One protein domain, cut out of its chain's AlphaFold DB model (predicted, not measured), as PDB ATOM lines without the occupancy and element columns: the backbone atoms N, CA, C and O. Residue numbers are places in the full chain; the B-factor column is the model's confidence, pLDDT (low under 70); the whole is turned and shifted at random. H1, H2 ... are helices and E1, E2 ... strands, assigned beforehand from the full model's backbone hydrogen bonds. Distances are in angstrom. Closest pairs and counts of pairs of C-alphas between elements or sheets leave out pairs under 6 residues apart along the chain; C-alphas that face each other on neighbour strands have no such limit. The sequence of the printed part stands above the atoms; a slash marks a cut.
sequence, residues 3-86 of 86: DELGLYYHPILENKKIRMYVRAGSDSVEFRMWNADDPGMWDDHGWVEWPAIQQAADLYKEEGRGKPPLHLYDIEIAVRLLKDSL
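What this domain is: This is residues 3 to 86 of the 86 residues of an uncharacterized protein of Deltaproteobacteria bacterium (UniProt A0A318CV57). A small, strongly twisted sheet of three strands, E1, E2 and E3, has helix H4 crossing one of its faces, while the longest helix, H2, begins near the start of E3 and runs away from the sheet. At the far end of H2 residues 61 to 66 stick out, and the chain then folds back through the short H3 to reach H4; short H1 packs on E3. The printed part has 84 residues with three named strands and then four named helices, in the order E1 E2 E3 H1 H2 H3 H4; the sheet's order is E1 - E2 - E3, all antiparallel, and the class is mixed, helices and strands. The whole is compact, with a radius of gyration of the C-alphas of 13.1 A and spans of 38 by 31 by 24 A.

How they stand to each other: Begin at the inner strand E2, residues 18 to 24; it forms hairpins with both edge strands, E1, residues 6 to 9, and E3, residues 29 to 35, in a meander, each strand the antiparallel neighbour of the one before. Between E1 and E2 look for N 22 and O 7, 2.8 A apart, and between E2 and E3 for N 21 and O 32, also 2.8 A, both within hydrogen-bond range. H4, residues 75 to 84, is on the sheet at a height of 7.7 A, making two layers, a helix on one face of a sheet. It lies over E2, only just, with 4 of its C-alphas falling on E2 and 2 on E1, and runs across the strands, only just, at 62 degrees to E2 on the local plane; their closest C-alphas, Val 22 and Ala 78, are 6.0 A apart. H1, residues 40 to 44, only grazes the sheet; its closest C-alphas with E3 are Trp 34 and Trp 42, 5.6 A. Residues 48 to 49 pair with residues 30 to 31 of E3, antiparallel, just before H2, residues 50 to 62, which only grazes the sheet with residues 50 to 53. H3, residues 69 to 72, is close to H2 but not clearly touching, with the C-alphas of Ala 57 and Leu 70 closest at 6.9 A. In H1, H2 and H4 every O i to N i+4 pair is within hydrogen-bond range; H3 is too short for one.

Where its parts are: Find C-alpha 18 at (444.881, 417.074, 372.468); from there E2 runs 20.3 A, and E3 runs 20.0 A. H2 starts at C-alpha 50, (448.694, 405.001, 358.581), and covers 18.9 A; H4 covers 14.1 A to C-alpha 84 at (463.758, 406.917, 370.321).

The domain as a whole: The C-alphas of Gly 64 and Leu 86 are the two farthest apart, 40.6 A. The printed part has no cut and no long link. The mean pLDDT of the printed part is 90.3; look for values under 70 at residues 64 to 68.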
ATOM      1  N   ASP A   3     453.214 408.592 378.498       94.94
ATOM      2  CA  ASP A   3     452.485 408.396 379.752       94.94
ATOM      3  C   ASP A   3     451.904 406.971 379.834       94.94
ATOM      4  O   ASP A   3     452.328 406.082 379.095       94.94
ATOM      5  N   GLU A   4     450.959 406.747 380.751       94.31
ATOM      6  CA  GLU A   4     450.316 405.448 380.987       94.31
ATOM      7  C   GLU A   4     449.540 404.909 379.772       94.31
ATOM      8  O   GLU A   4     449.379 403.696 379.645       94.31
ATOM      9  N   LEU A   5     449.088 405.779 378.862       92.75
ATOM     10  CA  LEU A   5     448.382 405.392 377.636       92.75
ATOM     11  C   LEU A   5     449.342 405.120 376.465       92.75
ATOM     12  O   LEU A   5     448.934 404.539 375.457       92.75
ATOM     13  N   GLY A   6     450.617 405.503 376.598       95.56
ATOM     14  CA  GLY A   6     451.684 405.180 375.653       95.56
ATOM     15  C   GLY A   6     452.465 406.393 375.151       95.56
ATOM     16  O   GLY A   6     452.499 407.459 375.771       95.56
ATOM     17  N   LEU A   7     453.143 406.212 374.017       97.88
ATOM     18  CA  LEU A   7     453.879 407.276 373.340       97.88
ATOM     19  C   LEU A   7     452.905 408.218 372.650       97.88
ATOM     20  O   LEU A   7     451.963 407.775 371.996       97.88
ATOM     21  N   TYR A   8     453.155 409.517 372.760       97.44
ATOM     22  CA  TYR A   8     452.314 410.516 372.119       97.44
ATOM     23  C   TYR A   8     453.102 411.746 371.677       97.44
ATOM     24  O   TYR A   8     454.218 412.013 372.137       97.44
ATOM     25  N   TYR A   9     452.477 412.542 370.815       97.19
ATOM     26  CA  TYR A   9     452.857 413.924 370.550       97.19
ATOM     27  C   TYR A   9     451.648 414.857 370.646       97.19
ATOM     28  O   TYR A   9     450.499 414.423 370.726       97.19
ATOM     29  N   HIS A  10     451.915 416.161 370.668       96.50
ATOM     30  CA  HIS A  10     450.878 417.184 370.614       96.50
ATOM     31  C   HIS A  10     450.694 417.631 369.165       96.50
ATOM     32  O   HIS A  10     451.564 418.348 368.667       96.50
ATOM     33  N   PRO A  11     449.602 417.228 368.488       94.62
ATOM     34  CA  PRO A  11     449.386 417.571 367.083       94.62
ATOM     35  C   PRO A  11     449.091 419.062 366.882       94.62
ATOM     36  O   PRO A  11     449.265 419.588 365.791       94.62
ATOM     37  N   ILE A  12     448.668 419.752 367.945       93.56
ATOM     38  CA  ILE A  12     448.480 421.202 367.984       93.56
ATOM     39  C   ILE A  12     449.346 421.725 369.128       93.56
ATOM     40  O   ILE A  12     449.112 421.400 370.296       93.56
ATOM     41  N   LEU A  13     450.381 422.506 368.814       90.31
ATOM     42  CA  LEU A  13     451.372 422.920 369.810       90.31
ATOM     43  C   LEU A  13     450.761 423.817 370.888       90.31
ATOM     44  O   LEU A  13     451.124 423.677 372.058       90.31
ATOM     45  N   GLU A  14     449.812 424.663 370.503       94.12
ATOM     46  CA  GLU A  14     449.075 425.592 371.355       94.12
ATOM     47  C   GLU A  14     448.010 424.889 372.210       94.12
ATOM     48  O   GLU A  14     447.589 425.432 373.229       94.12
ATOM     49  N   ASN A  15     447.592 423.673 371.837       93.50
ATOM     50  CA  ASN A  15     446.561 422.917 372.543       93.50
ATOM     51  C   ASN A  15     447.097 421.584 373.083       93.50
ATOM     52  O   ASN A  15     446.970 420.527 372.466       93.50
ATOM     53  N   LYS A  16     447.642 421.629 374.302       93.44
ATOM     54  CA  LYS A  16     448.187 420.451 374.999       93.44
ATOM     55  C   LYS A  16     447.132 419.471 375.517       93.44
ATOM     56  O   LYS A  16     447.498 418.399 375.997       93.44
ATOM     57  N   LYS A  17     445.846 419.821 375.425       94.56
ATOM     58  CA  LYS A  17     444.744 418.931 375.804       94.56
ATOM     59  C   LYS A  17     444.508 417.838 374.772       94.56
ATOM     60  O   LYS A  17     443.993 416.787 375.128       94.56
ATOM     61  N   ILE A  18     444.920 418.074 373.527       94.19
ATOM     62  CA  ILE A  18     444.881 417.074 372.468       94.19
ATOM     63  C   ILE A  18     446.230 416.365 372.422       94.19
ATOM     64  O   ILE A  18     447.302 416.989 372.422       94.19
ATOM     65  N   ARG A  19     446.168 415.039 372.378       96.19
ATOM     66  CA  ARG A  19     447.320 414.165 372.190       96.19
ATOM     67  C   ARG A  19     447.028 413.211 371.047       96.19
ATOM     68  O   ARG A  19     445.912 412.716 370.904       96.19
ATOM     69  N   MET A  20     448.051 412.967 370.242       96.69
ATOM     70  CA  MET A  20     448.051 411.894 369.267       96.69
ATOM     71  C   MET A  20     448.967 410.799 369.788       96.69
ATOM     72  O   MET A  20     450.185 410.983 369.841       96.69
ATOM     73  N   TYR A  21     448.368 409.691 370.203       97.50
ATOM     74  CA  TYR A  21     449.085 408.499 370.615       97.50
ATOM     75  C   TYR A  21     449.557 407.724 369.395       97.50
ATOM     76  O   TYR A  21     448.864 407.673 368.377       97.50
ATOM     77  N   VAL A  22     450.741 407.128 369.510       97.75
ATOM     78  CA  VAL A  22     451.395 406.375 368.443       97.75
ATOM     79  C   VAL A  22     451.919 405.052 368.980       97.75
ATOM     80  O   VAL A  22     452.456 404.983 370.087       97.75
ATOM     81  N   ARG A  23     451.784 403.994 368.184       97.38
ATOM     82  CA  ARG A  23     452.405 402.697 368.472       97.38
ATOM     83  C   ARG A  23     452.867 402.018 367.188       97.38
ATOM     84  O   ARG A  23     452.390 402.334 366.097       97.38
ATOM     85  N   ALA A  24     453.794 401.078 367.330       96.75
ATOM     86  CA  ALA A  24     454.094 400.136 366.264       96.75
ATOM     87  C   ALA A  24     452.936 399.131 366.165       96.75
ATOM     88  O   ALA A  24     452.665 398.415 367.130       96.75
ATOM     89  N   GLY A  25     452.243 399.118 365.028       93.44
ATOM     90  CA  GLY A  25     451.326 398.045 364.660       93.44
ATOM     91  C   GLY A  25     452.072 396.878 364.011       93.44
ATOM     92  O   GLY A  25     453.300 396.887 363.901       93.44
ATOM     93  N   SER A  26     451.323 395.870 363.563       88.62
ATOM     94  CA  SER A  26     451.863 394.690 362.871       88.62
ATOM     95  C   SER A  26     452.556 395.052 361.555       88.62
ATOM     96  O   SER A  26     453.659 394.575 361.297       88.62
ATOM     97  N   ASP A  27     451.926 395.925 360.761       90.38
ATOM     98  CA  ASP A  27     452.366 396.255 359.400       90.38
ATOM     99  C   ASP A  27     452.686 397.746 359.207       90.38
ATOM    100  O   ASP A  27     453.421 398.124 358.292       90.38
ATOM    101  N   SER A  28     452.146 398.621 360.061       95.75
ATOM    102  CA  SER A  28     452.339 400.068 359.957       95.75
ATOM    103  C   SER A  28     452.265 400.767 361.315       95.75
ATOM    104  O   SER A  28     451.946 400.162 362.337       95.75
ATOM    105  N   VAL A  29     452.597 402.060 361.337       97.25
ATOM    106  CA  VAL A  29     452.375 402.900 362.518       97.25
ATOM    107  C   VAL A  29     450.878 403.128 362.691       97.25
ATOM    108  O   VAL A  29     450.180 403.482 361.738       97.25
ATOM    109  N   GLU A  30     450.409 402.970 363.921       97.88
ATOM    110  CA  GLU A  30     449.026 403.227 364.295       97.88
ATOM    111  C   GLU A  30     448.915 404.499 365.129       97.88
ATOM    112  O   GLU A  30     449.783 404.809 365.950       97.88
ATOM    113  N   PHE A  31     447.807 405.205 364.936       97.19
ATOM    114  CA  PHE A  31     447.493 406.469 365.583       97.19
ATOM    115  C   PHE A  31     446.187 406.358 366.362       97.19
ATOM    116  O   PHE A  31     445.239 405.717 365.905       97.19
ATOM    117  N   ARG A  32     446.109 407.021 367.514       96.06
ATOM    118  CA  ARG A  32     444.864 407.157 368.275       96.06
ATOM    119  C   ARG A  32     444.791 408.524 368.924       96.06
ATOM    120  O   ARG A  32     445.726 408.963 369.592       96.06
ATOM    121  N   MET A  33     443.677 409.208 368.712       94.06
ATOM    122  CA  MET A  33     443.467 410.531 369.278       94.06
ATOM    123  C   MET A  33     442.946 410.433 370.706       94.06
ATOM    124  O   MET A  33     442.184 409.532 371.048       94.06
ATOM    125  N   TRP A  34     443.348 411.397 371.521       95.06
ATOM    126  CA  TRP A  34     442.828 411.600 372.859       95.06
ATOM    127  C   TRP A  34     442.656 413.092 373.122       95.06
ATOM    128  O   TRP A  34     443.487 413.906 372.700       95.06
ATOM    129  N   ASN A  35     441.607 413.444 373.860       94.38
ATOM    130  CA  ASN A  35     441.327 414.811 374.265       94.38
ATOM    131  C   ASN A  35     440.988 414.865 375.759       94.38
ATOM    132  O   ASN A  35     440.059 414.208 376.212       94.38
ATOM    133  N   ALA A  36     441.700 415.694 376.524       93.56
ATOM    134  CA  ALA A  36     441.447 415.870 377.954       93.56
ATOM    135  C   ALA A  36     440.047 416.430 378.261       93.56
ATOM    136  O   ALA A  36     439.496 416.145 379.321       93.56
ATOM    137  N   ASP A  37     439.492 417.238 377.351       94.88
ATOM    138  CA  ASP A  37     438.152 417.818 377.500       94.88
ATOM    139  C   ASP A  37     437.037 416.839 377.084       94.88
ATOM    140  O   ASP A  37     435.867 417.105 377.350       94.88
ATOM    141  N   ASP A  38     437.390 415.714 376.455       92.94
ATOM    142  CA  ASP A  38     436.461 414.661 376.044       92.94
ATOM    143  C   ASP A  38     437.064 413.270 376.322       92.94
ATOM    144  O   ASP A  38     437.581 412.615 375.413       92.94
ATOM    145  N   PRO A  39     437.044 412.806 377.588       85.75
ATOM    146  CA  PRO A  39     437.627 411.516 377.951       85.75
ATOM    147  C   PRO A  39     436.963 410.322 377.250       85.75
ATOM    148  O   PRO A  39     437.640 409.327 376.995       85.75
ATOM    149  N   GLY A  40     435.669 410.431 376.911       90.31
ATOM    150  CA  GLY A  40     434.914 409.384 376.212       90.31
ATOM    151  C   GLY A  40     435.457 409.094 374.814       90.31
ATOM    152  O   GLY A  40     435.414 407.950 374.369       90.31
ATOM    153  N   MET A  41     436.102 410.083 374.178       89.38
ATOM    154  CA  MET A  41     436.790 409.916 372.896       89.38
ATOM    155  C   MET A  41     437.776 408.747 372.909       89.38
ATOM    156  O   MET A  41     437.936 408.076 371.892       89.38
ATOM    157  N   TRP A  42     438.458 408.492 374.030       90.62
ATOM    158  CA  TRP A  42     439.377 407.361 374.086       90.62
ATOM    159  C   TRP A  42     438.630 406.049 373.897       90.62
ATOM    160  O   TRP A  42     439.029 405.254 373.058       90.62
ATOM    161  N   ASP A  43     437.545 405.834 374.629       89.62
ATOM    162  CA  ASP A  43     436.799 404.579 374.594       89.62
ATOM    163  C   ASP A  43     436.031 404.403 373.278       89.62
ATOM    164  O   ASP A  43     435.971 403.292 372.746       89.62
ATOM    165  N   ASP A  44     435.529 405.501 372.710       88.44
ATOM    166  CA  ASP A  44     434.763 405.501 371.461       88.44
ATOM    167  C   ASP A  44     435.644 405.309 370.214       88.44
ATOM    168  O   ASP A  44     435.177 404.806 369.186       88.44
ATOM    169  N   HIS A  45     436.923 405.695 370.275       85.38
ATOM    170  CA  HIS A  45     437.838 405.624 369.137       85.38
ATOM    171  C   HIS A  45     438.875 404.511 369.272       85.38
ATOM    172  O   HIS A  45     439.533 404.350 370.297       85.38
ATOM    173  N   GLY A  46     439.091 403.775 368.183       92.12
ATOM    174  CA  GLY A  46     440.146 402.770 368.068       92.12
ATOM    175  C   GLY A  46     441.475 403.321 367.550       92.12
ATOM    176  O   GLY A  46     441.624 404.506 367.247       92.12
ATOM    177  N   TRP A  47     442.445 402.417 367.425       95.75
ATOM    178  CA  TRP A  47     443.679 402.663 366.686       95.75
ATOM    179  C   TRP A  47     443.406 402.653 365.183       95.75
ATOM    180  O   TRP A  47     442.623 401.837 364.699       95.75
ATOM    181  N   VAL A  48     444.054 403.559 364.456       94.50
ATOM    182  CA  VAL A  48     443.928 403.678 363.003       94.50
ATOM    183  C   VAL A  48     445.306 403.581 362.369       94.50
ATOM    184  O   VAL A  48     446.227 404.307 362.743       94.50
ATOM    185  N   GLU A  49     445.438 402.690 361.395       96.00
ATOM    186  CA  GLU A  49     446.673 402.482 360.651       96.00
ATOM    187  C   GLU A  49     446.971 403.643 359.694       96.00
ATOM    188  O   GLU A  49     446.065 404.228 359.087       96.00
ATOM    189  N   TRP A  50     448.257 403.952 359.505       95.75
ATOM    190  CA  TRP A  50     448.694 405.001 358.581       95.75
ATOM    191  C   TRP A  50     448.122 404.862 357.154       95.75
ATOM    192  O   TRP A  50     447.600 405.856 356.641       95.75
ATOM    193  N   PRO A  51     448.108 403.671 356.518       94.44
ATOM    194  CA  PRO A  51     447.514 403.507 355.192       94.44
ATOM    195  C   PRO A  51     446.015 403.834 355.148       94.44
ATOM    196  O   PRO A  51     445.549 404.413 354.168       94.44
ATOM    197  N   ALA A  52     445.262 403.531 356.211       92.62
ATOM    198  CA  ALA A  52     443.839 403.863 356.291       92.62
ATOM    199  C   ALA A  52     443.616 405.384 356.388       92.62
ATOM    200  O   ALA A  52     442.712 405.923 355.747       92.62
ATOM    201  N   ILE A  53     444.478 406.097 357.124       92.19
ATOM    202  CA  ILE A  53     444.468 407.569 357.191       92.19
ATOM    203  C   ILE A  53     444.773 408.173 355.814       92.19
ATOM    204  O   ILE A  53     444.100 409.116 355.396       92.19
ATOM    205  N   GLN A  54     445.750 407.620 355.088       91.56
ATOM    206  CA  GLN A  54     446.081 408.058 353.728       91.56
ATOM    207  C   GLN A  54     444.932 407.795 352.745       91.56
ATOM    208  O   GLN A  54     444.576 408.678 351.974       91.56
ATOM    209  N   GLN A  55     444.292 406.628 352.810       91.12
ATOM    210  CA  GLN A  55     443.140 406.330 351.960       91.12
ATOM    211  C   GLN A  55     441.968 407.282 352.241       91.12
ATOM    212  O   GLN A  55     441.371 407.825 351.312       91.12
ATOM    213  N   ALA A  56     441.667 407.537 353.517       87.50
ATOM    214  CA  ALA A  56     440.660 408.521 353.898       87.50
ATOM    215  C   ALA A  56     441.026 409.922 353.377       87.50
ATOM    216  O   ALA A  56     440.162 410.633 352.871       87.50
ATOM    217  N   ALA A  57     442.303 410.312 353.435       86.06
ATOM    218  CA  ALA A  57     442.772 411.587 352.897       86.06
ATOM    219  C   ALA A  57     442.404 411.784 351.425       86.06
ATOM    220  O   ALA A  57     441.980 412.874 351.037       86.06
ATOM    221  N   ASP A  58     442.600 410.746 350.618       87.12
ATOM    222  CA  ASP A  58     442.378 410.811 349.180       87.12
ATOM    223  C   ASP A  58     440.884 410.873 348.849       87.12
ATOM    224  O   ASP A  58     440.478 411.753 348.090       87.12
ATOM    225  N   LEU A  59     440.049 410.084 349.534       84.25
ATOM    226  CA  LEU A  59     438.588 410.150 349.392       84.25
ATOM    227  C   LEU A  59     438.038 411.556 349.685       84.25
ATOM    228  O   LEU A  59     437.220 412.092 348.940       84.25
ATOM    229  N   TYR A  60     438.523 412.204 350.745       79.00
ATOM    230  CA  TYR A  60     438.085 413.556 351.097       79.00
ATOM    231  C   TYR A  60     438.498 414.617 350.062       79.00
ATOM    232  O   TYR A  60     437.751 415.575 349.845       79.00
ATOM    233  N   LYS A  61     439.671 414.467 349.424       75.94
ATOM    234  CA  LYS A  61     440.092 415.350 348.319       75.94
ATOM    235  C   LYS A  61     439.164 415.198 347.115       75.94
ATOM    236  O   LYS A  61     438.827 416.202 346.493       75.94
ATOM    237  N   GLU A  62     438.761 413.968 346.801       77.44
ATOM    238  CA  GLU A  62     437.890 413.649 345.666       77.44
ATOM    239  C   GLU A  62     436.455 414.165 345.865       77.44
ATOM    240  O   GLU A  62     435.860 414.710 344.937       77.44
ATOM    241  N   GLU A  63     435.907 414.060 347.079       75.75
ATOM    242  CA  GLU A  63     434.518 414.443 347.379       75.75
ATOM    243  C   GLU A  63     434.308 415.952 347.630       75.75
ATOM    244  O   GLU A  63     433.177 416.392 347.853       75.75
ATOM    245  N   GLY A  64     435.372 416.766 347.648       64.06
ATOM    246  CA  GLY A  64     435.290 418.207 347.937       64.06
ATOM    247  C   GLY A  64     434.792 418.539 349.355       64.06
ATOM    248  O   GLY A  64     434.414 419.681 349.636       64.06
ATOM    249  N   ARG A  65     434.782 417.556 350.266       60.75
ATOM    250  CA  ARG A  65     434.280 417.672 351.643       60.75
ATOM    251  C   ARG A  65     435.321 418.307 352.567       60.75
ATOM    252  O   ARG A  65     435.866 417.652 353.441       60.75
ATOM    253  N   GLY A  66     435.583 419.604 352.413       60.72
ATOM    254  CA  GLY A  66     436.464 420.352 353.327       60.72
ATOM    255  C   GLY A  66     437.864 419.735 353.502       60.72
ATOM    256  O   GLY A  66     438.312 418.923 352.697       60.72
ATOM    257  N   LYS A  67     438.598 420.149 354.544       57.16
ATOM    258  CA  LYS A  67     439.883 419.522 354.893       57.16
ATOM    259  C   LYS A  67     439.651 418.484 355.993       57.16
ATOM    260  O   LYS A  67     439.298 418.895 357.100       57.16
ATOM    261  N   PRO A  68     439.875 417.181 355.745       64.06
ATOM    262  CA  PRO A  68     439.961 416.210 356.828       64.06
ATOM    263  C   PRO A  68     441.071 416.647 357.794       64.06
ATOM    264  O   PRO A  68     442.017 417.333 357.376       64.06
ATOM    265  N   PRO A  69     441.008 416.269 359.078       74.38
ATOM    266  CA  PRO A  69     441.988 416.692 360.072       74.38
ATOM    267  C   PRO A  69     443.348 415.977 359.909       74.38
ATOM    268  O   PRO A  69     444.019 415.665 360.882       74.38
ATOM    269  N   LEU A  70     443.790 415.740 358.669       84.00
ATOM    270  CA  LEU A  70     445.064 415.109 358.311       84.00
ATOM    271  C   LEU A  70     446.264 415.852 358.872       84.00
ATOM    272  O   LEU A  70     447.265 415.233 359.194       84.00
ATOM    273  N   HIS A  71     446.144 417.170 359.019       85.94
ATOM    274  CA  HIS A  71     447.172 418.008 359.625       85.94
ATOM    275  C   HIS A  71     447.493 417.619 361.078       85.94
ATOM    276  O   HIS A  71     448.501 418.068 361.606       85.94
ATOM    277  N   LEU A  72     446.651 416.805 361.727       92.25
ATOM    278  CA  LEU A  72     446.911 416.272 363.062       92.25
ATOM    279  C   LEU A  72     447.807 415.025 363.042       92.25
ATOM    280  O   LEU A  72     448.363 414.668 364.081       92.25
ATOM    281  N   TYR A  73     447.955 414.355 361.898       94.81
ATOM    282  CA  TYR A  73     448.744 413.134 361.756       94.81
ATOM    283  C   TYR A  73     450.123 413.458 361.177       94.81
ATOM    284  O   TYR A  73     450.231 413.983 360.072       94.81
ATOM    285  N   ASP A  74     451.173 413.110 361.915       95.56
ATOM    286  CA  ASP A  74     452.565 413.337 361.533       95.56
ATOM    287  C   ASP A  74     453.343 412.021 361.649       95.56
ATOM    288  O   ASP A  74     453.702 411.562 362.739       95.56
ATOM    289  N   ILE A  75     453.569 411.387 360.497       96.00
ATOM    290  CA  ILE A  75     454.269 410.105 360.416       96.00
ATOM    291  C   ILE A  75     455.755 410.233 360.762       96.00
ATOM    292  O   ILE A  75     456.335 409.291 361.300       96.00
ATOM    293  N   GLU A  76     456.376 411.386 360.506       96.56
ATOM    294  CA  GLU A  76     457.798 411.591 360.780       96.56
ATOM    295  C   GLU A  76     458.043 411.667 362.287       96.56
ATOM    296  O   GLU A  76     458.916 410.966 362.809       96.56
ATOM    297  N   ILE A  77     457.216 412.436 363.006       96.56
ATOM    298  CA  ILE A  77     457.242 412.490 364.472       96.56
ATOM    299  C   ILE A  77     456.921 411.117 365.063       96.56
ATOM    300  O   ILE A  77     457.613 410.676 365.980       96.56
ATOM    301  N   ALA A  78     455.909 410.420 364.541       97.00
ATOM    302  CA  ALA A  78     455.520 409.109 365.049       97.00
ATOM    303  C   ALA A  78     456.653 408.080 364.918       97.00
ATOM    304  O   ALA A  78     457.040 407.447 365.901       97.00
ATOM    305  N   VAL A  79     457.249 407.963 363.725       96.75
ATOM    306  CA  VAL A  79     458.392 407.072 363.477       96.75
ATOM    307  C   VAL A  79     459.582 407.459 364.350       96.75
ATOM    308  O   VAL A  79     460.275 406.580 364.867       96.75
ATOM    309  N   ARG A  80     459.833 408.759 364.534       96.88
ATOM    310  CA  ARG A  80     460.921 409.231 365.389       96.88
ATOM    311  C   ARG A  80     460.706 408.849 366.853       96.88
ATOM    312  O   ARG A  80     461.624 408.312 367.461       96.88
ATOM    313  N   LEU A  81     459.507 409.076 367.390       96.31
ATOM    314  CA  LEU A  81     459.152 408.717 368.763       96.31
ATOM    315  C   LEU A  81     459.299 407.220 369.021       96.31
ATOM    316  O   LEU A  81     459.843 406.836 370.050       96.31
ATOM    317  N   LEU A  82     458.847 406.389 368.079       95.88
ATOM    318  CA  LEU A  82     458.980 404.940 368.191       95.88
ATOM    319  C   LEU A  82     460.452 404.519 368.209       95.88
ATOM    320  O   LEU A  82     460.845 403.729 369.058       95.88
ATOM    321  N   LYS A  83     461.286 405.084 367.330       95.50
ATOM    322  CA  LYS A  83     462.727 404.788 367.295       95.50
ATOM    323  C   LYS A  83     463.465 405.229 368.554       95.50
ATOM    324  O   LYS A  83     464.333 404.500 369.008       95.50
ATOM    325  N   ASP A  84     463.129 406.395 369.101       94.38
ATOM    326  CA  ASP A  84     463.758 406.917 370.321       94.38
ATOM    327  C   ASP A  84     463.307 406.158 371.591       94.38
ATOM    328  O   ASP A  84     463.896 406.344 372.653       94.38
ATOM    329  N   SER A  85     462.253 405.335 371.496       85.75
ATOM    330  CA  SER A  85     461.715 404.526 372.602       85.75
ATOM    331  C   SER A  85     462.234 403.082 372.660       85.75
ATOM    332  O   SER A  85     461.894 402.366 373.603       85.75
ATOM    333  N   LEU A  86     463.012 402.661 371.655       75.12
ATOM    334  CA  LEU A  86     463.684 401.355 371.575       75.12
ATOM    335  C   LEU A  86     465.048 401.399 372.275       75.12
ATOM    336  O   LEU A  86     465.395 400.380 372.911       75.12
TER     337      LEU A  86